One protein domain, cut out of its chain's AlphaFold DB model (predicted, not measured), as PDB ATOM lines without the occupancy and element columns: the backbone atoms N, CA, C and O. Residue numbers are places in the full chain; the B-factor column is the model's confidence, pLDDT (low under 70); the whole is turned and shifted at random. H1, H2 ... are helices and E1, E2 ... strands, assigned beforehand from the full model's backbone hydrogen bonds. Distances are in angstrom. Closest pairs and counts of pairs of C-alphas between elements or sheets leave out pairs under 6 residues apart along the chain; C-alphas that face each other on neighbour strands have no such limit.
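This is residues 90 to 245 of the 368 residues of an uncharacterized protein of Kiloniella litopenaei (UniProt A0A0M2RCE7). Two twisted sheets of three strands, E6-E5-E8 and E1-E2-E7, stand face to face with their strands crossed, making a long, loose sandwich. The short helix H2 sits at one end of it, and at the other end are the small hairpin E3-E4 and the short helices H1 and H3. The printed part has 156 residues, with eight named strands and three named helices in the order E1 E2 E3 E4 H1 E5 E6 E7 H2 E8 H3; each sheet is antiparallel and the class is mostly strand. The whole is loose, with a radius of gyration of the C-alphas of 18.7 A, and elongated, spanning 57 by 33 by 22 A.

In the sheet E6 E5 E8, E5 is residues 144 to 156, 36.2 A long, and bends by 51 degrees at residue 147. E8 is residues 227 to 240, 34.6 A, and bends by 72 degrees at residue 230; E6 is residues 163 to 171, 25.3 A. In the other sheet, E1 is residues 90 to 99, 30.7 A, beginning at C-alpha 90 (-38.930, -31.084, -29.845); E2 is residues 104 to 114, 32.0 A, and E7 is residues 185 to 189, 12.1 A. E3 is residues 119 to 121 and E4 residues 129 to 131. H1 is residues 137 to 141, H2 residues 211 to 218, and H3 residues 242 to 245, ending at C-alpha 245 (-35.250, -38.256, -51.910).

E5 is the inner strand between E6 and E8, with N 153 and O 231 at 2.8 A and N 166 and O 152 at 2.9 A. E5 and E6 form a hairpin. The facing parts of the two sheets are 7.6 A centre to centre, their strands at 62 degrees; the closest C-alphas of E2 and E6 are those of Gly 108 and Leu 170, 6.3 A. E2 lies between E1 and E7, with N 96 and O 107 at 2.8 A and N 187 and O 106 at 2.8 A. H2 only grazes both sheets. In the hairpin E3 and E4, N 120 and O 130 are 2.8 A apart. H1 and H3 are close but not clearly touching, with C-alphas 139 and 244 at 6.1 A. In H1 and H2 every O i to N i+4 pair is within hydrogen-bond range; H3 is too short for one.

The C-alphas farthest apart, those of Pro 126 and Ala 220, are 59.1 A apart. The printed part has no cut; the links E6 to E7 and E7 to H2 are long. The mean pLDDT of the printed part is 72.9, and 70 residues are under 70, among them residues 112 to 136 and 171 to 185.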
ATOM      1  N   ASP A  90     -39.402 -31.334 -31.202       62.88
ATOM      2  CA  ASP A  90     -38.930 -31.084 -29.845       62.88
ATOM      3  C   ASP A  90     -37.839 -32.093 -29.473       62.88
ATOM      4  O   ASP A  90     -37.670 -33.130 -30.121       62.88
ATOM      5  N   TYR A  91     -37.085 -31.817 -28.413       67.94
ATOM      6  CA  TYR A  91     -36.132 -32.780 -27.878       67.94
ATOM      7  C   TYR A  91     -36.039 -32.699 -26.360       67.94
ATOM      8  O   TYR A  91     -36.135 -31.629 -25.762       67.94
ATOM      9  N   THR A  92     -35.830 -33.852 -25.738       67.75
ATOM     10  CA  THR A  92     -35.388 -33.971 -24.350       67.75
ATOM     11  C   THR A  92     -33.969 -34.518 -24.337       67.75
ATOM     12  O   THR A  92     -33.501 -35.087 -25.324       67.75
ATOM     13  N   TYR A  93     -33.236 -34.319 -23.244       69.00
ATOM     14  CA  TYR A  93     -31.875 -34.828 -23.143       69.00
ATOM     15  C   TYR A  93     -31.548 -35.333 -21.742       69.00
ATOM     16  O   TYR A  93     -32.167 -34.954 -20.751       69.00
ATOM     17  N   ARG A  94     -30.557 -36.216 -21.687       71.50
ATOM     18  CA  ARG A  94     -29.933 -36.764 -20.487       71.50
ATOM     19  C   ARG A  94     -28.428 -36.694 -20.679       71.50
ATOM     20  O   ARG A  94     -27.938 -36.838 -21.799       71.50
ATOM     21  N   TRP A  95     -27.692 -36.469 -19.605       75.62
ATOM     22  CA  TRP A  95     -26.241 -36.371 -19.667       75.62
ATOM     23  C   TRP A  95     -25.612 -36.909 -18.386       75.62
ATOM     24  O   TRP A  95     -26.261 -36.971 -17.343       75.62
ATOM     25  N   ARG A  96     -24.348 -37.311 -18.487       77.44
ATOM     26  CA  ARG A  96     -23.518 -37.741 -17.365       77.44
ATOM     27  C   ARG A  96     -22.057 -37.457 -17.685       77.44
ATOM     28  O   ARG A  96     -21.626 -37.635 -18.823       77.44
ATOM     29  N   ILE A  97     -21.295 -37.039 -16.684       79.38
ATOM     30  CA  ILE A  97     -19.837 -36.968 -16.757       79.38
ATOM     31  C   ILE A  97     -19.298 -37.829 -15.622       79.38
ATOM     32  O   ILE A  97     -19.672 -37.641 -14.469       79.38
ATOM     33  N   GLU A  98     -18.447 -38.789 -15.952       77.69
ATOM     34  CA  GLU A  98     -17.809 -39.689 -14.999       77.69
ATOM     35  C   GLU A  98     -16.299 -39.450 -14.985       77.69
ATOM     36  O   GLU A  98     -15.665 -39.199 -16.018       77.69
ATOM     37  N   ASN A  99     -15.702 -39.579 -13.805       79.81
ATOM     38  CA  ASN A  99     -14.259 -39.560 -13.658       79.81
ATOM     39  C   ASN A  99     -13.674 -40.927 -14.060       79.81
ATOM     40  O   ASN A  99     -13.674 -41.871 -13.274       79.81
ATOM     41  N   GLY A 100     -13.156 -41.030 -15.286       76.94
ATOM     42  CA  GLY A 100     -12.453 -42.212 -15.800       76.94
ATOM     43  C   GLY A 100     -10.958 -42.243 -15.449       76.94
ATOM     44  O   GLY A 100     -10.172 -42.905 -16.129       76.94
ATOM     45  N   GLY A 101     -10.524 -41.482 -14.439       82.38
ATOM     46  CA  GLY A 101      -9.127 -41.343 -14.038       82.38
ATOM     47  C   GLY A 101      -8.341 -40.419 -14.972       82.38
ATOM     48  O   GLY A 101      -8.341 -39.191 -14.825       82.38
ATOM     49  N   ALA A 102      -7.631 -40.995 -15.944       84.81
ATOM     50  CA  ALA A 102      -6.801 -40.222 -16.872       84.81
ATOM     51  C   ALA A 102      -7.630 -39.286 -17.771       84.81
ATOM     52  O   ALA A 102      -7.148 -38.226 -18.164       84.81
ATOM     53  N   GLN A 103      -8.878 -39.655 -18.055       85.12
ATOM     54  CA  GLN A 103      -9.810 -38.915 -18.905       85.12
ATOM     55  C   GLN A 103     -11.196 -38.873 -18.258       85.12
ATOM     56  O   GLN A 103     -11.526 -39.723 -17.430       85.12
ATOM     57  N   ALA A 104     -12.007 -37.896 -18.649       81.19
ATOM     58  CA  ALA A 104     -13.423 -37.876 -18.320       81.19
ATOM     59  C   ALA A 104     -14.189 -38.757 -19.311       81.19
ATOM     60  O   ALA A 104     -13.893 -38.758 -20.509       81.19
ATOM     61  N   ILE A 105     -15.186 -39.491 -18.826       77.38
ATOM     62  CA  ILE A 105     -16.131 -40.214 -19.674       77.38
ATOM     63  C   ILE A 105     -17.411 -39.397 -19.701       77.38
ATOM     64  O   ILE A 105     -18.080 -39.225 -18.688       77.38
ATOM     65  N   VAL A 106     -17.745 -38.879 -20.870       79.31
ATOM     66  CA  VAL A 106     -18.917 -38.043 -21.080       79.31
ATOM     67  C   VAL A 106     -19.970 -38.864 -21.802       79.31
ATOM     68  O   VAL A 106     -19.684 -39.457 -22.837       79.31
ATOM     69  N   GLN A 107     -21.182 -38.900 -21.270       74.06
ATOM     70  CA  GLN A 107     -22.324 -39.570 -21.875       74.06
ATOM     71  C   GLN A 107     -23.427 -38.550 -22.106       74.06
ATOM     72  O   GLN A 107     -23.781 -37.781 -21.214       74.06
ATOM     73  N   GLY A 108     -23.984 -38.560 -23.308       70.94
ATOM     74  CA  GLY A 108     -25.144 -37.757 -23.655       70.94
ATOM     75  C   GLY A 108     -26.170 -38.601 -24.389       70.94
ATOM     76  O   GLY A 108     -25.822 -39.474 -25.187       70.94
ATOM     77  N   GLN A 109     -27.434 -38.318 -24.109       70.44
ATOM     78  CA  GLN A 109     -28.571 -38.825 -24.848       70.44
ATOM     79  C   GLN A 109     -29.514 -37.681 -25.162       70.44
ATOM     80  O   GLN A 109     -29.933 -36.965 -24.267       70.44
ATOM     81  N   VAL A 110     -29.864 -37.531 -26.433       69.69
ATOM     82  CA  VAL A 110     -30.973 -36.676 -26.862       69.69
ATOM     83  C   VAL A 110     -32.067 -37.589 -27.370       69.69
ATOM     84  O   VAL A 110     -31.774 -38.509 -28.125       69.69
ATOM     85  N   ILE A 111     -33.296 -37.347 -26.936       71.19
ATOM     86  CA  ILE A 111     -34.502 -38.023 -27.396       71.19
ATOM     87  C   ILE A 111     -35.307 -36.990 -28.170       71.19
ATOM     88  O   ILE A 111     -35.760 -35.994 -27.607       71.19
ATOM     89  N   TRP A 112     -35.463 -37.212 -29.464       69.19
ATOM     90  CA  TRP A 112     -36.209 -36.312 -30.328       69.19
ATOM     91  C   TRP A 112     -37.678 -36.721 -30.371       69.19
ATOM     92  O   TRP A 112     -38.005 -37.877 -30.646       69.19
ATOM     93  N   ASN A 113     -38.552 -35.750 -30.137       67.38
ATOM     94  CA  ASN A 113     -39.996 -35.892 -30.172       67.38
ATOM     95  C   ASN A 113     -40.511 -35.205 -31.436       67.38
ATOM     96  O   ASN A 113     -40.589 -33.978 -31.523       67.38
ATOM     97  N   ILE A 114     -40.829 -36.011 -32.444       68.00
ATOM     98  CA  ILE A 114     -41.344 -35.524 -33.722       68.00
ATOM     99  C   ILE A 114     -42.851 -35.328 -33.569       68.00
ATOM    100  O   ILE A 114     -43.594 -36.298 -33.413       68.00
ATOM    101  N   LEU A 115     -43.314 -34.079 -33.600       66.38
ATOM    102  CA  LEU A 115     -44.742 -33.802 -33.503       66.38
ATOM    103  C   LEU A 115     -45.464 -34.259 -34.776       66.38
ATOM    104  O   LEU A 115     -44.906 -34.300 -35.875       66.38
ATOM    105  N   SER A 116     -46.755 -34.553 -34.643       65.06
ATOM    106  CA  SER A 116     -47.595 -35.032 -35.749       65.06
ATOM    107  C   SER A 116     -47.691 -34.049 -36.920       65.06
ATOM    108  O   SER A 116     -47.994 -34.454 -38.036       65.06
ATOM    109  N   ASN A 117     -47.419 -32.766 -36.698       64.06
ATOM    110  CA  ASN A 117     -47.410 -31.714 -37.709       64.06
ATOM    111  C   ASN A 117     -45.992 -31.336 -38.179       64.06
ATOM    112  O   ASN A 117     -45.817 -30.249 -38.728       64.06
ATOM    113  N   ALA A 118     -44.983 -32.178 -37.949       66.25
ATOM    114  CA  ALA A 118     -43.644 -31.969 -38.488       66.25
ATOM    115  C   ALA A 118     -43.595 -32.334 -39.976       66.25
ATOM    116  O   ALA A 118     -44.093 -33.384 -40.396       66.25
ATOM    117  N   PHE A 119     -42.980 -31.466 -40.778       65.00
ATOM    118  CA  PHE A 119     -42.954 -31.597 -42.232       65.00
ATOM    119  C   PHE A 119     -41.539 -31.502 -42.803       65.00
ATOM    120  O   PHE A 119     -40.780 -30.597 -42.460       65.00
ATOM    121  N   LEU A 120     -41.236 -32.377 -43.758       64.75
ATOM    122  CA  LEU A 120     -40.048 -32.338 -44.595       64.75
ATOM    123  C   LEU A 120     -40.351 -31.602 -45.912       64.75
ATOM    124  O   LEU A 120     -41.277 -32.010 -46.615       64.75
ATOM    125  N   PRO A 121     -39.605 -30.551 -46.292       58.78
ATOM    126  CA  PRO A 121     -39.758 -29.946 -47.612       58.78
ATOM    127  C   PRO A 121     -39.359 -30.949 -48.700       58.78
ATOM    128  O   PRO A 121     -38.307 -31.573 -48.605       58.78
ATOM    129  N   LEU A 122     -40.190 -31.105 -49.730       58.84
ATOM    130  CA  LEU A 122     -39.882 -31.959 -50.878       58.84
ATOM    131  C   LEU A 122     -39.089 -31.196 -51.954       58.84
ATOM    132  O   LEU A 122     -39.135 -29.961 -51.987       58.84
ATOM    133  N   PRO A 123     -38.387 -31.906 -52.864       54.81
ATOM    134  CA  PRO A 123     -37.756 -31.297 -54.029       54.81
ATOM    135  C   PRO A 123     -38.754 -30.438 -54.825       54.81
ATOM    136  O   PRO A 123     -39.940 -30.770 -54.877       54.81
ATOM    137  N   PRO A 124     -38.297 -29.359 -55.489       48.81
ATOM    138  CA  PRO A 124     -39.152 -28.313 -56.063       48.81
ATOM    139  C   PRO A 124     -40.145 -28.786 -57.136       48.81
ATOM    140  O   PRO A 124     -41.061 -28.042 -57.473       48.81
ATOM    141  N   VAL A 125     -39.999 -30.005 -57.660       46.97
ATOM    142  CA  VAL A 125     -40.915 -30.599 -58.639       46.97
ATOM    143  C   VAL A 125     -41.319 -31.995 -58.140       46.97
ATOM    144  O   VAL A 125     -40.477 -32.890 -58.161       46.97
ATOM    145  N   PRO A 126     -42.571 -32.218 -57.686       43.72
ATOM    146  CA  PRO A 126     -43.731 -31.323 -57.763       43.72
ATOM    147  C   PRO A 126     -43.772 -30.278 -56.631       43.72
ATOM    148  O   PRO A 126     -44.735 -29.523 -56.525       43.72
ATOM    149  N   GLY A 127     -42.742 -30.222 -55.781       49.72
ATOM    150  CA  GLY A 127     -42.765 -29.418 -54.569       49.72
ATOM    151  C   GLY A 127     -43.641 -30.058 -53.495       49.72
ATOM    152  O   GLY A 127     -44.081 -31.201 -53.609       49.72
ATOM    153  N   GLY A 128     -43.888 -29.311 -52.423       58.03
ATOM    154  CA  GLY A 128     -44.735 -29.751 -51.317       58.03
ATOM    155  C   GLY A 128     -43.954 -30.112 -50.062       58.03
ATOM    156  O   GLY A 128     -42.799 -29.716 -49.876       58.03
ATOM    157  N   ARG A 129     -44.637 -30.795 -49.143       59.84
ATOM    158  CA  ARG A 129     -44.138 -31.088 -47.802       59.84
ATOM    159  C   ARG A 129     -44.643 -32.448 -47.345       59.84
ATOM    160  O   ARG A 129     -45.851 -32.626 -47.280       59.84
ATOM    161  N   ALA A 130     -43.742 -33.354 -46.982       61.81
ATOM    162  CA  ALA A 130     -44.105 -34.653 -46.430       61.81
ATOM    163  C   ALA A 130     -44.205 -34.621 -44.917       61.81
ATOM    164  O   ALA A 130     -43.291 -34.155 -44.245       61.81
ATOM    165  N   ARG A 131     -45.323 -35.105 -44.378       66.06
ATOM    166  CA  ARG A 131     -45.491 -35.224 -42.935       66.06
ATOM    167  C   ARG A 131     -44.625 -36.375 -42.430       66.06
ATOM    168  O   ARG A 131     -44.774 -37.507 -42.877       66.06
ATOM    169  N   LEU A 132     -43.739 -36.086 -41.483       69.56
ATOM    170  CA  LEU A 132     -42.782 -37.066 -40.961       69.56
ATOM    171  C   LEU A 132     -43.471 -38.250 -40.253       69.56
ATOM    172  O   LEU A 132     -42.967 -39.368 -40.278       69.56
ATOM    173  N   SER A 133     -44.650 -38.037 -39.658       65.94
ATOM    174  CA  SER A 133     -45.410 -39.099 -38.980       65.94
ATOM    175  C   SER A 133     -46.040 -40.130 -39.927       65.94
ATOM    176  O   SER A 133     -46.319 -41.252 -39.491       65.94
ATOM    177  N   GLU A 134     -46.234 -39.758 -41.196       67.50
ATOM    178  CA  GLU A 134     -46.851 -40.575 -42.251       67.50
ATOM    179  C   GLU A 134     -45.820 -41.365 -43.068       67.50
ATOM    180  O   GLU A 134     -46.202 -42.154 -43.924       67.50
ATOM    181  N   LEU A 135     -44.522 -41.178 -42.809       67.75
ATOM    182  CA  LEU A 135     -43.480 -41.956 -43.471       67.75
ATOM    183  C   LEU A 135     -43.517 -43.415 -43.005       67.75
ATOM    184  O   LEU A 135     -43.640 -43.697 -41.805       67.75
ATOM    185  N   SER A 136     -43.369 -44.333 -43.961       68.44
ATOM    186  CA  SER A 136     -43.147 -45.752 -43.686       68.44
ATOM    187  C   SER A 136     -41.824 -45.974 -42.950       68.44
ATOM    188  O   SER A 136     -40.928 -45.129 -42.989       68.44
ATOM    189  N   GLU A 137     -41.673 -47.116 -42.276       70.25
ATOM    190  CA  GLU A 137     -40.431 -47.460 -41.562       70.25
ATOM    191  C   GLU A 137     -39.218 -47.515 -42.502       70.25
ATOM    192  O   GLU A 137     -38.135 -47.031 -42.156       70.25
ATOM    193  N   GLU A 138     -39.410 -48.030 -43.720       71.44
ATOM    194  CA  GLU A 138     -38.371 -48.073 -44.750       71.44
ATOM    195  C   GLU A 138     -37.919 -46.657 -45.131       71.44
ATOM    196  O   GLU A 138     -36.723 -46.360 -45.122       71.44
ATOM    197  N   SER A 139     -38.871 -45.759 -45.390       69.56
ATOM    198  CA  SER A 139     -38.599 -44.349 -45.687       69.56
ATOM    199  C   SER A 139     -37.928 -43.635 -44.514       69.56
ATOM    200  O   SER A 139     -37.008 -42.838 -44.711       69.56
ATOM    201  N   TRP A 140     -38.343 -43.956 -43.286       70.44
ATOM    202  CA  TRP A 140     -37.769 -43.403 -42.065       70.44
ATOM    203  C   TRP A 140     -36.293 -43.760 -41.903       70.44
ATOM    204  O   TRP A 140     -35.479 -42.894 -41.590       70.44
ATOM    205  N   SER A 141     -35.922 -45.010 -42.183       71.25
ATOM    206  CA  SER A 141     -34.532 -45.474 -42.069       71.25
ATOM    207  C   SER A 141     -33.551 -44.725 -42.989       71.25
ATOM    208  O   SER A 141     -32.350 -44.675 -42.710       71.25
ATOM    209  N   LYS A 142     -34.065 -44.103 -44.061       71.81
ATOM    210  CA  LYS A 142     -33.301 -43.337 -45.059       71.81
ATOM    211  C   LYS A 142     -33.059 -41.879 -44.647       71.81
ATOM    212  O   LYS A 142     -32.271 -41.190 -45.298       71.81
ATOM    213  N   LEU A 143     -33.704 -41.405 -43.579       70.00
ATOM    214  CA  LEU A 143     -33.452 -40.094 -42.986       70.00
ATOM    215  C   LEU A 143     -32.350 -40.223 -41.932       70.00
ATOM    216  O   LEU A 143     -32.511 -40.898 -40.919       70.00
ATOM    217  N   ALA A 144     -31.212 -39.570 -42.169       65.62
ATOM    218  CA  ALA A 144     -30.051 -39.676 -41.289       65.62
ATOM    219  C   ALA A 144     -29.739 -38.333 -40.633       65.62
ATOM    220  O   ALA A 144     -29.340 -37.384 -41.306       65.62
ATOM    221  N   LEU A 145     -29.870 -38.255 -39.313       67.88
ATOM    222  CA  LEU A 145     -29.320 -37.144 -38.542       67.88
ATOM    223  C   LEU A 145     -27.815 -37.344 -38.315       67.88
ATOM    224  O   LEU A 145     -27.350 -38.468 -38.148       67.88
ATOM    225  N   TYR A 146     -27.039 -36.269 -38.297       67.12
ATOM    226  CA  TYR A 146     -25.599 -36.304 -38.048       67.12
ATOM    227  C   TYR A 146     -25.097 -34.973 -37.485       67.12
ATOM    228  O   TYR A 146     -25.804 -33.967 -37.531       67.12
ATOM    229  N   ASP A 147     -23.865 -34.980 -36.965       67.31
ATOM    230  CA  ASP A 147     -23.201 -33.798 -36.387       67.31
ATOM    231  C   ASP A 147     -24.075 -33.118 -35.322       67.31
ATOM    232  O   ASP A 147     -24.304 -31.905 -35.345       67.31
ATOM    233  N   VAL A 148     -24.643 -33.939 -34.430       71.88
ATOM    234  CA  VAL A 148     -25.499 -33.466 -33.346       71.88
ATOM    235  C   VAL A 148     -24.628 -33.060 -32.167       71.88
ATOM    236  O   VAL A 148     -23.939 -33.886 -31.573       71.88
ATOM    237  N   LYS A 149     -24.686 -31.780 -31.807       77.50
ATOM    238  CA  LYS A 149     -23.904 -31.187 -30.724       77.50
ATOM    239  C   LYS A 149     -24.815 -30.437 -29.779       77.50
ATOM    240  O   LYS A 149     -25.528 -29.528 -30.200       77.50
ATOM    241  N   LEU A 150     -24.763 -30.793 -28.505       76.12
ATOM    242  CA  LEU A 150     -25.543 -30.180 -27.439       76.12
ATOM    243  C   LEU A 150     -24.605 -29.397 -26.527       76.12
ATOM    244  O   LEU A 150     -23.649 -29.955 -26.002       76.12
ATOM    245  N   LYS A 151     -24.882 -28.113 -26.316       80.00
ATOM    246  CA  LYS A 151     -24.168 -27.299 -25.334       80.00
ATOM    247  C   LYS A 151     -25.015 -27.143 -24.087       80.00
ATOM    248  O   LYS A 151     -26.190 -26.798 -24.186       80.00
ATOM    249  N   LEU A 152     -24.399 -27.387 -22.936       79.31
ATOM    250  CA  LEU A 152     -24.992 -27.186 -21.620       79.31
ATOM    251  C   LEU A 152     -24.192 -26.126 -20.867       79.31
ATOM    252  O   LEU A 152     -22.962 -26.091 -20.957       79.31
ATOM    253  N   ILE A 153     -24.892 -25.287 -20.114       82.00
ATOM    254  CA  ILE A 153     -24.311 -24.401 -19.112       82.00
ATOM    255  C   ILE A 153     -24.642 -24.980 -17.744       82.00
ATOM    256  O   ILE A 153     -25.811 -25.126 -17.390       82.00
ATOM    257  N   LEU A 154     -23.597 -25.328 -17.009       80.38
ATOM    258  CA  LEU A 154     -23.637 -25.960 -15.703       80.38
ATOM    259  C   LEU A 154     -23.265 -24.942 -14.628       80.38
ATOM    260  O   LEU A 154     -22.416 -24.077 -14.849       80.38
ATOM    261  N   ARG A 155     -23.859 -25.086 -13.450       79.56
ATOM    262  CA  ARG A 155     -23.583 -24.276 -12.269       79.56
ATOM    263  C   ARG A 155     -23.428 -25.181 -11.057       79.56
ATOM    264  O   ARG A 155     -24.218 -26.109 -10.880       79.56
ATOM    265  N   ASP A 156     -22.443 -24.883 -10.223       74.19
ATOM    266  CA  ASP A 156     -22.309 -25.532  -8.921       74.19
ATOM    267  C   ASP A 156     -23.381 -24.985  -7.959       74.19
ATOM    268  O   ASP A 156     -23.693 -23.790  -7.961       74.19
ATOM    269  N   GLN A 157     -23.986 -25.856  -7.155       69.25
ATOM    270  CA  GLN A 157     -24.955 -25.442  -6.145       69.25
ATOM    271  C   GLN A 157     -24.284 -24.676  -4.998       69.25
ATOM    272  O   GLN A 157     -24.874 -23.733  -4.470       69.25
ATOM    273  N   GLU A 158     -23.053 -25.051  -4.643       75.56
ATOM    274  CA  GLU A 158     -22.295 -24.452  -3.541       75.56
ATOM    275  C   GLU A 158     -21.635 -23.130  -3.949       75.56
ATOM    276  O   GLU A 158     -21.471 -22.230  -3.125       75.56
ATOM    277  N   VAL A 159     -21.293 -22.987  -5.235       81.44
ATOM    278  CA  VAL A 159     -20.622 -21.800  -5.788       81.44
ATOM    279  C   VAL A 159     -21.415 -21.247  -6.982       81.44
ATOM    280  O   VAL A 159     -20.990 -21.367  -8.134       81.44
ATOM    281  N   PRO A 160     -22.576 -20.609  -6.733       74.19
ATOM    282  CA  PRO A 160     -23.526 -20.219  -7.776       74.19
ATOM    283  C   PRO A 160     -23.006 -19.162  -8.763       74.19
ATOM    284  O   PRO A 160     -23.584 -18.992  -9.837       74.19
ATOM    285  N   ASP A 161     -21.936 -18.444  -8.423       83.19
ATOM    286  CA  ASP A 161     -21.328 -17.445  -9.309       83.19
ATOM    287  C   ASP A 161     -20.452 -18.075 -10.398       83.19
ATOM    288  O   ASP A 161     -20.185 -17.444 -11.425       83.19
ATOM    289  N   GLN A 162     -20.022 -19.327 -10.208       85.31
ATOM    290  CA  GLN A 162     -19.216 -20.044 -11.186       85.31
ATOM    291  C   GLN A 162     -20.103 -20.858 -12.123       85.31
ATOM    292  O   GLN A 162     -20.864 -21.735 -11.711       85.31
ATOM    293  N   ARG A 163     -19.976 -20.560 -13.417       84.31
ATOM    294  CA  ARG A 163     -20.682 -21.252 -14.491       84.31
ATOM    295  C   ARG A 163     -19.684 -21.879 -15.449       84.31
ATOM    296  O   ARG A 163     -18.645 -21.290 -15.769       84.31
ATOM    297  N   TYR A 164     -20.044 -23.044 -15.961       86.00
ATOM    298  CA  TYR A 164     -19.208 -23.835 -16.847       86.00
ATOM    299  C   TYR A 164     -19.981 -24.215 -18.104       86.00
ATOM    300  O   TYR A 164     -21.148 -24.583 -18.035       86.00
ATOM    301  N   GLY A 165     -19.344 -24.134 -19.263       87.19
ATOM    302  CA  GLY A 165     -19.876 -24.669 -20.508       87.19
ATOM    303  C   GLY A 165     -19.353 -26.079 -20.756       87.19
ATOM    304  O   GLY A 165     -18.164 -26.330 -20.586       87.19
ATOM    305  N   VAL A 166     -20.212 -26.981 -21.223       86.56
ATOM    306  CA  VAL A 166     -19.805 -28.276 -21.787       86.56
ATOM    307  C   VAL A 166     -20.459 -28.464 -23.151       86.56
ATOM    308  O   VAL A 166     -21.636 -28.154 -23.331       86.56
ATOM    309  N   GLU A 167     -19.690 -28.946 -24.127       86.69
ATOM    310  CA  GLU A 167     -20.196 -29.345 -25.444       86.69
ATOM    311  C   GLU A 167     -20.168 -30.871 -25.548       86.69
ATOM    312  O   GLU A 167     -19.113 -31.502 -25.497       86.69
ATOM    313  N   LEU A 168     -21.351 -31.456 -25.688       80.50
ATOM    314  CA  LEU A 168     -21.564 -32.878 -25.886       80.50
ATOM    315  C   LEU A 168     -21.708 -33.141 -27.381       80.50
ATOM    316  O   LEU A 168     -22.677 -32.714 -28.009       80.50
ATOM    317  N   ASP A 169     -20.739 -33.850 -27.944       80.62
ATOM    318  CA  ASP A 169     -20.808 -34.378 -29.303       80.62
ATOM    319  C   ASP A 169     -21.525 -35.728 -29.270       80.62
ATOM    320  O   ASP A 169     -21.000 -36.711 -28.744       80.62
ATOM    321  N   LEU A 170     -22.751 -35.740 -29.780       71.12
ATOM    322  CA  LEU A 170     -23.674 -36.866 -29.690       71.12
ATOM    323  C   LEU A 170     -23.599 -37.772 -30.927       71.12
ATOM    324  O   LEU A 170     -24.167 -38.859 -30.925       71.12
ATOM    325  N   GLY A 171     -22.873 -37.380 -31.974       66.06
ATOM    326  CA  GLY A 171     -22.694 -38.212 -33.161       66.06
ATOM    327  C   GLY A 171     -23.962 -38.373 -34.015       66.06
ATOM    328  O   GLY A 171     -24.643 -37.394 -34.329       66.06
ATOM    329  N   ILE A 172     -24.220 -39.606 -34.474       61.69
ATOM    330  CA  ILE A 172     -25.236 -39.963 -35.485       61.69
ATOM    331  C   ILE A 172     -26.380 -40.738 -34.800       61.69
ATOM    332  O   ILE A 172     -26.148 -41.868 -34.373       61.69
ATOM    333  N   PRO A 173     -27.612 -40.195 -34.702       61.62
ATOM    334  CA  PRO A 173     -28.699 -40.822 -33.944       61.62
ATOM    335  C   PRO A 173     -29.371 -42.066 -34.518       61.62
ATOM    336  O   PRO A 173     -30.412 -42.462 -33.996       61.62
ATOM    337  N   ASN A 174     -28.889 -42.647 -35.614       54.97
ATOM    338  CA  ASN A 174     -29.757 -43.520 -36.398       54.97
ATOM    339  C   ASN A 174     -29.915 -44.917 -35.770       54.97
ATOM    340  O   ASN A 174     -29.014 -45.752 -35.866       54.97
ATOM    341  N   LYS A 175     -31.087 -45.182 -35.181       58.03
ATOM    342  CA  LYS A 175     -31.636 -46.533 -35.051       58.03
ATOM    343  C   LYS A 175     -32.699 -46.726 -36.140       58.03
ATOM    344  O   LYS A 175     -33.713 -46.027 -36.108       58.03
ATOM    345  N   PRO A 176     -32.495 -47.646 -37.097       54.50
ATOM    346  CA  PRO A 176     -33.491 -47.937 -38.123       54.50
ATOM    347  C   PRO A 176     -34.834 -48.357 -37.504       54.50
ATOM    348  O   PRO A 176     -34.854 -49.205 -36.616       54.50
ATOM    349  N   GLY A 177     -35.944 -47.789 -37.989       55.44
ATOM    350  CA  GLY A 177     -37.310 -48.212 -37.642       55.44
ATOM    351  C   GLY A 177     -37.953 -47.534 -36.423       55.44
ATOM    352  O   GLY A 177     -39.160 -47.660 -36.236       55.44
ATOM    353  N   GLU A 178     -37.215 -46.767 -35.613       60.84
ATOM    354  CA  GLU A 178     -37.807 -46.017 -34.493       60.84
ATOM    355  C   GLU A 178     -38.350 -44.651 -34.973       60.84
ATOM    356  O   GLU A 178     -37.649 -43.875 -35.620       60.84
ATOM    357  N   LYS A 179     -39.606 -44.316 -34.624       59.38
ATOM    358  CA  LYS A 179     -40.208 -42.981 -34.876       59.38
ATOM    359  C   LYS A 179     -39.737 -41.900 -33.887       59.38
ATOM    360  O   LYS A 179     -40.240 -40.777 -33.901       59.38
ATOM    361  N   SER A 180     -38.791 -42.243 -33.021       59.78
ATOM    362  CA  SER A 180     -38.066 -41.340 -32.137       59.78
ATOM    363  C   SER A 180     -36.575 -41.570 -32.345       59.78
ATOM    364  O   SER A 180     -36.112 -42.696 -32.491       59.78
ATOM    365  N   TRP A 181     -35.800 -40.491 -32.364       66.38
ATOM    366  CA  TRP A 181     -34.349 -40.607 -32.433       66.38
ATOM    367  C   TRP A 181     -33.790 -40.566 -31.020       66.38
ATOM    368  O   TRP A 181     -34.081 -39.630 -30.276       66.38
ATOM    369  N   SER A 182     -32.974 -41.551 -30.645       61.09
ATOM    370  CA  SER A 182     -32.197 -41.477 -29.412       61.09
ATOM    371  C   SER A 182     -30.808 -42.075 -29.571       61.09
ATOM    372  O   SER A 182     -30.621 -43.067 -30.271       61.09
ATOM    373  N   ILE A 183     -29.823 -41.468 -28.913       65.56
ATOM    374  CA  ILE A 183     -28.430 -41.940 -28.928       65.56
ATOM    375  C   ILE A 183     -27.928 -42.023 -27.513       65.56
ATOM    376  O   ILE A 183     -28.278 -41.191 -26.692       65.56
ATOM    377  N   THR A 184     -27.055 -42.969 -27.234       63.88
ATOM    378  CA  THR A 184     -26.250 -42.949 -26.021       63.88
ATOM    379  C   THR A 184     -24.818 -43.131 -26.469       63.88
ATOM    380  O   THR A 184     -24.446 -44.224 -26.886       63.88
ATOM    381  N   VAL A 185     -24.033 -42.054 -26.455       63.66
ATOM    382  CA  VAL A 185     -22.630 -42.115 -26.885       63.66
ATOM    383  C   VAL A 185     -21.732 -41.759 -25.709       63.66
ATOM    384  O   VAL A 185     -21.630 -40.582 -25.362       63.66
ATOM    385  N   PRO A 186     -21.090 -42.751 -25.069       71.88
ATOM    386  CA  PRO A 186     -19.965 -42.488 -24.190       71.88
ATOM    387  C   PRO A 186     -18.760 -42.036 -25.023       71.88
ATOM    388  O   PRO A 186     -18.372 -42.697 -25.986       71.88
ATOM    389  N   LYS A 187     -18.138 -40.925 -24.635       83.06
ATOM    390  CA  LYS A 187     -16.928 -40.388 -25.260       83.06
ATOM    391  C   LYS A 187     -15.886 -40.090 -24.195       83.06
ATOM    392  O   LYS A 187     -16.184 -39.463 -23.182       83.06
ATOM    393  N   GLN A 188     -14.655 -40.523 -24.440       86.94
ATOM    394  CA  GLN A 188     -13.514 -40.135 -23.620       86.94
ATOM    395  C   GLN A 188     -13.043 -38.740 -24.028       86.94
ATOM    396  O   GLN A 188     -12.801 -38.474 -25.208       86.94
ATOM    397  N   VAL A 189     -12.931 -37.846 -23.051       87.62
ATOM    398  CA  VAL A 189     -12.543 -36.450 -23.253       87.62
ATOM    399  C   VAL A 189     -11.411 -36.111 -22.291       87.62
ATOM    400  O   VAL A 189     -11.446 -36.460 -21.108       87.62
ATOM    401  N   SER A 190     -10.378 -35.444 -22.802       92.12
ATOM    402  CA  SER A 190      -9.296 -34.923 -21.967       92.12
ATOM    403  C   SER A 190      -9.834 -33.877 -20.989       92.12
ATOM    404  O   SER A 190     -10.670 -33.053 -21.357       92.12
ATOM    405  N   TRP A 191      -9.346 -33.894 -19.749       89.06
ATOM    406  CA  TRP A 191      -9.830 -33.008 -18.686       89.06
ATOM    407  C   TRP A 191      -9.697 -31.515 -19.030       89.06
ATOM    408  O   TRP A 191     -10.617 -30.745 -18.782       89.06
ATOM    409  N   ASP A 192      -8.609 -31.130 -19.696       92.44
ATOM    410  CA  ASP A 192      -8.329 -29.775 -20.199       92.44
ATOM    411  C   ASP A 192      -9.196 -29.343 -21.398       92.44
ATOM    412  O   ASP A 192      -9.045 -28.240 -21.912       92.44
ATOM    413  N   LYS A 193     -10.085 -30.216 -21.882       92.31
ATOM    414  CA  LYS A 193     -11.024 -29.939 -22.981       92.31
ATOM    415  C   LYS A 193     -12.474 -30.233 -22.612       92.31
ATOM    416  O   LYS A 193     -13.345 -30.193 -23.478       92.31
ATOM    417  N   LEU A 194     -12.729 -30.563 -21.348       90.00
ATOM    418  CA  LEU A 194     -14.046 -30.973 -20.881       90.00
ATOM    419  C   LEU A 194     -14.969 -29.772 -20.656       90.00
ATOM    420  O   LEU A 194     -16.081 -29.743 -21.174       90.00
ATOM    421  N   LEU A 195     -14.502 -28.800 -19.872       91.62
ATOM    422  CA  LEU A 195     -15.291 -27.655 -19.425       91.62
ATOM    423  C   LEU A 195     -14.658 -26.353 -19.900       91.62
ATOM    424  O   LEU A 195     -13.441 -26.188 -19.832       91.62
ATOM    425  N   THR A 196     -15.488 -25.405 -20.320       92.88
ATOM    426  CA  THR A 196     -15.086 -24.010 -20.507       92.88
ATOM    427  C   THR A 196     -15.635 -23.140 -19.393       92.88
ATOM    428  O   THR A 196     -16.677 -23.436 -18.811       92.88
ATOM    429  N   ARG A 197     -14.961 -22.032 -19.094       91.00
ATOM    430  CA  ARG A 197     -15.536 -20.993 -18.238       91.00
ATOM    431  C   ARG A 197     -16.671 -20.294 -18.988       91.00
ATOM    432  O   ARG A 197     -16.525 -19.970 -20.168       91.00
ATOM    433  N   TYR A 198     -17.794 -20.067 -18.311       85.31
ATOM    434  CA  TYR A 198     -18.921 -19.326 -18.868       85.31
ATOM    435  C   TYR A 198     -19.129 -18.013 -18.113       85.31
ATOM    436  O   TYR A 198     -19.530 -17.997 -16.954       85.31
ATOM    437  N   GLU A 199     -18.855 -16.900 -18.785       81.75
ATOM    438  CA  GLU A 199     -18.955 -15.545 -18.228       81.75
ATOM    439  C   GLU A 199     -20.250 -14.843 -18.662       81.75
ATOM    440  O   GLU A 199     -20.681 -13.879 -18.034       81.75
ATOM    441  N   GLY A 200     -20.911 -15.349 -19.709       74.19
ATOM    442  CA  GLY A 200     -22.220 -14.885 -20.163       74.19
ATOM    443  C   GLY A 200     -22.289 -14.580 -21.664       74.19
ATOM    444  O   GLY A 200     -21.284 -14.642 -22.378       74.19
ATOM    445  N   PRO A 201     -23.479 -14.243 -22.190       72.62
ATOM    446  CA  PRO A 201     -23.669 -14.003 -23.620       72.62
ATOM    447  C   PRO A 201     -22.811 -12.835 -24.129       72.62
ATOM    448  O   PRO A 201     -22.874 -11.742 -23.566       72.62
ATOM    449  N   GLY A 202     -22.058 -13.058 -25.212       69.06
ATOM    450  CA  GLY A 202     -21.185 -12.055 -25.844       69.06
ATOM    451  C   GLY A 202     -19.799 -11.890 -25.205       69.06
ATOM    452  O   GLY A 202     -19.006 -11.091 -25.695       69.06
ATOM    453  N   LEU A 203     -19.502 -12.640 -24.140       79.25
ATOM    454  CA  LEU A 203     -18.206 -12.643 -23.459       79.25
ATOM    455  C   LEU A 203     -17.338 -13.831 -23.898       79.25
ATOM    456  O   LEU A 203     -17.752 -14.676 -24.701       79.25
ATOM    457  N   ASN A 204     -16.109 -13.889 -23.383       78.19
ATOM    458  CA  ASN A 204     -15.150 -14.923 -23.746       78.19
ATOM    459  C   ASN A 204     -15.466 -16.263 -23.056       78.19
ATOM    460  O   ASN A 204     -14.897 -16.606 -22.028       78.19
ATOM    461  N   ASN A 205     -16.356 -17.049 -23.664       82.88
ATOM    462  CA  ASN A 205     -16.773 -18.364 -23.154       82.88
ATOM    463  C   ASN A 205     -15.979 -19.547 -23.746       82.88
ATOM    464  O   ASN A 205     -16.410 -20.698 -23.645       82.88
ATOM    465  N   GLY A 206     -14.885 -19.260 -24.462       81.56
ATOM    466  CA  GLY A 206     -14.080 -20.251 -25.186       81.56
ATOM    467  C   GLY A 206     -12.854 -20.750 -24.423       81.56
ATOM    468  O   GLY A 206     -12.106 -21.566 -24.951       81.56
ATOM    469  N   VAL A 207     -12.619 -20.250 -23.207       89.88
ATOM    470  CA  VAL A 207     -11.449 -20.617 -22.402       89.88
ATOM    471  C   VAL A 207     -11.742 -21.907 -21.646       89.88
ATOM    472  O   VAL A 207     -12.632 -21.940 -20.795       89.88
ATOM    473  N   TYR A 208     -10.999 -22.964 -21.967       93.62
ATOM    474  CA  TYR A 208     -11.067 -24.230 -21.243       93.62
ATOM    475  C   TYR A 208     -10.483 -24.110 -19.835       93.62
ATOM    476  O   TYR A 208      -9.532 -23.361 -19.607       93.62
ATOM    477  N   LEU A 209     -11.061 -24.864 -18.900       92.31
ATOM    478  CA  LEU A 209     -10.495 -25.045 -17.568       92.31
ATOM    479  C   LEU A 209      -9.229 -25.900 -17.635       92.31
ATOM    480  O   LEU A 209      -9.060 -26.735 -18.528       92.31
ATOM    481  N   SER A 210      -8.352 -25.728 -16.649       93.56
ATOM    482  CA  SER A 210      -7.250 -26.666 -16.445       93.56
ATOM    483  C   SER A 210      -7.772 -28.057 -16.057       93.56
ATOM    484  O   SER A 210      -8.904 -28.219 -15.594       93.56
ATOM    485  N   SER A 211      -6.934 -29.087 -16.223       91.69
ATOM    486  CA  SER A 211      -7.317 -30.463 -15.876       91.69
ATOM    487  C   SER A 211      -7.697 -30.625 -14.400       91.69
ATOM    488  O   SER A 211      -8.628 -31.368 -14.091       91.69
ATOM    489  N   ASP A 212      -7.004 -29.926 -13.501       90.81
ATOM    490  CA  ASP A 212      -7.248 -30.016 -12.059       90.81
ATOM    491  C   ASP A 212      -8.553 -29.317 -11.665       90.81
ATOM    492  O   ASP A 212      -9.348 -29.885 -10.918       90.81
ATOM    493  N   GLU A 213      -8.834 -28.143 -12.243       90.88
ATOM    494  CA  GLU A 213     -10.113 -27.444 -12.059       90.88
ATOM    495  C   GLU A 213     -11.288 -28.268 -12.603       90.88
ATOM    496  O   GLU A 213     -12.319 -28.408 -11.947       90.88
ATOM    497  N   ALA A 214     -11.146 -28.867 -13.789       87.88
ATOM    498  CA  ALA A 214     -12.201 -29.699 -14.362       87.88
ATOM    499  C   ALA A 214     -12.495 -30.931 -13.486       87.88
ATOM    500  O   ALA A 214     -13.659 -31.279 -13.275       87.88
ATOM    501  N   ARG A 215     -11.456 -31.561 -12.920       86.00
ATOM    502  CA  ARG A 215     -11.605 -32.674 -11.969       86.00
ATOM    503  C   ARG A 215     -12.260 -32.245 -10.664       86.00
ATOM    504  O   ARG A 215     -13.100 -32.982 -10.162       86.00
ATOM    505  N   SER A 216     -11.924 -31.071 -10.125       86.50
ATOM    506  CA  SER A 216     -12.569 -30.575  -8.902       86.50
ATOM    507  C   SER A 216     -14.046 -30.237  -9.116       86.50
ATOM    508  O   SER A 216     -14.857 -30.385  -8.203       86.50
ATOM    509  N   VAL A 217     -14.416 -29.801 -10.326       84.88
ATOM    510  CA  VAL A 217     -15.819 -29.546 -10.679       84.88
ATOM    511  C   VAL A 217     -16.609 -30.848 -10.807       84.88
ATOM    512  O   VAL A 217     -17.733 -30.896 -10.323       84.88
ATOM    513  N   VAL A 218     -16.043 -31.894 -11.418       80.31
ATOM    514  CA  VAL A 218     -16.731 -33.189 -11.598       80.31
ATOM    515  C   VAL A 218     -16.746 -34.032 -10.318       80.31
ATOM    516  O   VAL A 218     -17.720 -34.735 -10.072       80.31
ATOM    517  N   GLY A 219     -15.701 -33.949  -9.495       78.00
ATOM    518  CA  GLY A 219     -15.546 -34.752  -8.283       78.00
ATOM    519  C   GLY A 219     -14.654 -35.986  -8.466       78.00
ATOM    520  O   GLY A 219     -14.166 -36.302  -9.563       78.00
ATOM    521  N   ALA A 220     -14.385 -36.673  -7.355       71.12
ATOM    522  CA  ALA A 220     -13.592 -37.896  -7.361       71.12
ATOM    523  C   ALA A 220     -14.394 -39.079  -7.927       71.12
ATOM    524  O   ALA A 220     -15.619 -39.052  -8.031       71.12
ATOM    525  N   ALA A 221     -13.695 -40.142  -8.324       71.06
ATOM    526  CA  ALA A 221     -14.356 -41.354  -8.791       71.06
ATOM    527  C   ALA A 221     -15.182 -41.986  -7.656       71.06
ATOM    528  O   ALA A 221     -14.630 -42.330  -6.614       71.06
ATOM    529  N   GLY A 222     -16.485 -42.164  -7.888       62.16
ATOM    530  CA  GLY A 222     -17.427 -42.707  -6.902       62.16
ATOM    531  C   GLY A 222     -18.209 -41.650  -6.119       62.16
ATOM    532  O   GLY A 222     -19.187 -42.016  -5.474       62.16
ATOM    533  N   ASP A 223     -17.840 -40.372  -6.233       65.94
ATOM    534  CA  ASP A 223     -18.604 -39.269  -5.653       65.94
ATOM    535  C   ASP A 223     -19.659 -38.775  -6.649       65.94
ATOM    536  O   ASP A 223     -19.378 -38.553  -7.830       65.94
ATOM    537  N   GLU A 224     -20.887 -38.584  -6.167       64.94
ATOM    538  CA  GLU A 224     -21.944 -37.922  -6.927       64.94
ATOM    539  C   GLU A 224     -21.958 -36.443  -6.562       64.94
ATOM    540  O   GLU A 224     -22.312 -36.065  -5.446       64.94
ATOM    541  N   LYS A 225     -21.554 -35.602  -7.513       71.19
ATOM    542  CA  LYS A 225     -21.632 -34.153  -7.375       71.19
ATOM    543  C   LYS A 225     -22.809 -33.612  -8.176       71.19
ATOM    544  O   LYS A 225     -22.936 -33.881  -9.372       71.19
ATOM    545  N   GLU A 226     -23.667 -32.846  -7.513       68.50
ATOM    546  CA  GLU A 226     -24.846 -32.257  -8.138       68.50
ATOM    547  C   GLU A 226     -24.467 -30.963  -8.870       68.50
ATOM    548  O   GLU A 226     -23.998 -29.992  -8.275       68.50
ATOM    549  N   LEU A 227     -24.658 -30.953 -10.190       71.00
ATOM    550  CA  LEU A 227     -24.474 -29.776 -11.033       71.00
ATOM    551  C   LEU A 227     -25.818 -29.388 -11.641       71.00
ATOM    552  O   LEU A 227     -26.497 -30.201 -12.271       71.00
ATOM    553  N   ILE A 228     -26.183 -28.121 -11.484       72.12
ATOM    554  CA  ILE A 228     -27.442 -27.581 -11.988       72.12
ATOM    555  C   ILE A 228     -27.239 -27.166 -13.442       72.12
ATOM    556  O   ILE A 228     -26.323 -26.405 -13.754       72.12
ATOM    557  N   VAL A 229     -28.116 -27.620 -14.338       73.12
ATOM    558  CA  VAL A 229     -28.142 -27.127 -15.719       73.12
ATOM    559  C   VAL A 229     -28.917 -25.812 -15.757       73.12
ATOM    560  O   VAL A 229     -30.130 -25.796 -15.570       73.12
ATOM    561  N   GLU A 230     -28.219 -24.705 -15.995       66.75
ATOM    562  CA  GLU A 230     -28.823 -23.371 -16.110       66.75
ATOM    563  C   GLU A 230     -29.432 -23.155 -17.501       66.75
ATOM    564  O   GLU A 230     -30.475 -22.521 -17.642       66.75
ATOM    565  N   SER A 231     -28.788 -23.679 -18.546       67.00
ATOM    566  CA  SER A 231     -29.308 -23.603 -19.913       67.00
ATOM    567  C   SER A 231     -28.737 -24.695 -20.810       67.00
ATOM    568  O   SER A 231     -27.663 -25.240 -20.557       67.00
ATOM    569  N   SER A 232     -29.465 -25.007 -21.878       67.94
ATOM    570  CA  SER A 232     -29.080 -26.017 -22.860       67.94
ATOM    571  C   SER A 232     -29.595 -25.667 -24.243       67.94
ATOM    572  O   SER A 232     -30.738 -25.227 -24.377       67.94
ATOM    573  N   TRP A 233     -28.791 -25.903 -25.272       66.81
ATOM    574  CA  TRP A 233     -29.238 -25.778 -26.656       66.81
ATOM    575  C   TRP A 233     -28.396 -26.627 -27.601       66.81
ATOM    576  O   TRP A 233     -27.217 -26.897 -27.363       66.81
ATOM    577  N   LEU A 234     -28.994 -27.015 -28.722       66.56
ATOM    578  CA  LEU A 234     -28.275 -27.656 -29.814       66.56
ATOM    579  C   LEU A 234     -27.429 -26.615 -30.554       66.56
ATOM    580  O   LEU A 234     -27.944 -25.618 -31.055       66.56
ATOM    581  N   VAL A 235     -26.123 -26.851 -30.613       70.50
ATOM    582  CA  VAL A 235     -25.157 -26.047 -31.381       70.50
ATOM    583  C   VAL A 235     -25.164 -26.466 -32.844       70.50
ATOM    584  O   VAL A 235     -25.021 -25.638 -33.738       70.50
ATOM    585  N   SER A 236     -25.329 -27.764 -33.085       65.50
ATOM    586  CA  SER A 236     -25.443 -28.336 -34.415       65.50
ATOM    587  C   SER A 236     -26.398 -29.516 -34.374       65.50
ATOM    588  O   SER A 236     -26.433 -30.284 -33.416       65.50
ATOM    589  N   ALA A 237     -27.172 -29.643 -35.432       65.56
ATOM    590  CA  ALA A 237     -27.812 -30.865 -35.862       65.56
ATOM    591  C   ALA A 237     -27.832 -30.763 -37.385       65.56
ATOM    592  O   ALA A 237     -27.926 -29.667 -37.937       65.56
ATOM    593  N   LYS A 238     -27.667 -31.864 -38.102       66.75
ATOM    594  CA  LYS A 238     -27.800 -31.888 -39.559       66.75
ATOM    595  C   LYS A 238     -28.615 -33.100 -39.933       66.75
ATOM    596  O   LYS A 238     -28.512 -34.127 -39.279       66.75
ATOM    597  N   MET A 239     -29.421 -32.983 -40.980       70.19
ATOM    598  CA  MET A 239     -30.224 -34.087 -41.491       70.19
ATOM    599  C   MET A 239     -29.900 -34.304 -42.963       70.19
ATOM    600  O   MET A 239     -29.954 -33.370 -43.761       70.19
ATOM    601  N   SER A 240     -29.553 -35.535 -43.316       65.31
ATOM    602  CA  SER A 240     -29.448 -35.988 -44.692       65.31
ATOM    603  C   SER A 240     -30.781 -36.575 -45.117       65.31
ATOM    604  O   SER A 240     -31.298 -37.505 -44.497       65.31
ATOM    605  N   THR A 241     -31.313 -36.022 -46.195       68.44
ATOM    606  CA  THR A 241     -32.540 -36.465 -46.860       68.44
ATOM    607  C   THR A 241     -32.247 -37.082 -48.223       68.44
ATOM    608  O   THR A 241     -33.177 -37.388 -48.957       68.44
ATOM    609  N   VAL A 242     -30.968 -37.231 -48.588       61.78
ATOM    610  CA  VAL A 242     -30.540 -37.618 -49.941       61.78
ATOM    611  C   VAL A 242     -31.071 -38.999 -50.305       61.78
ATOM    612  O   VAL A 242     -31.788 -39.117 -51.284       61.78
ATOM    613  N   ALA A 243     -30.821 -40.014 -49.474       63.31
ATOM    614  CA  ALA A 243     -31.284 -41.378 -49.738       63.31
ATOM    615  C   ALA A 243     -32.817 -41.483 -49.775       63.31
ATOM    616  O   ALA A 243     -33.370 -42.204 -50.598       63.31
ATOM    617  N   TYR A 244     -33.503 -40.736 -48.905       66.56
ATOM    618  CA  TYR A 244     -34.962 -40.643 -48.915       66.56
ATOM    619  C   TYR A 244     -35.475 -40.004 -50.214       66.56
ATOM    620  O   TYR A 244     -36.399 -40.519 -50.834       66.56
ATOM    621  N   PHE A 245     -34.863 -38.906 -50.661       62.78
ATOM    622  CA  PHE A 245     -35.250 -38.256 -51.910       62.78
ATOM    623  C   PHE A 245     -34.900 -39.086 -53.140       62.78
ATOM    624  O   PHE A 245     -35.727 -39.162 -54.039       62.78
TER     625      PHE A 245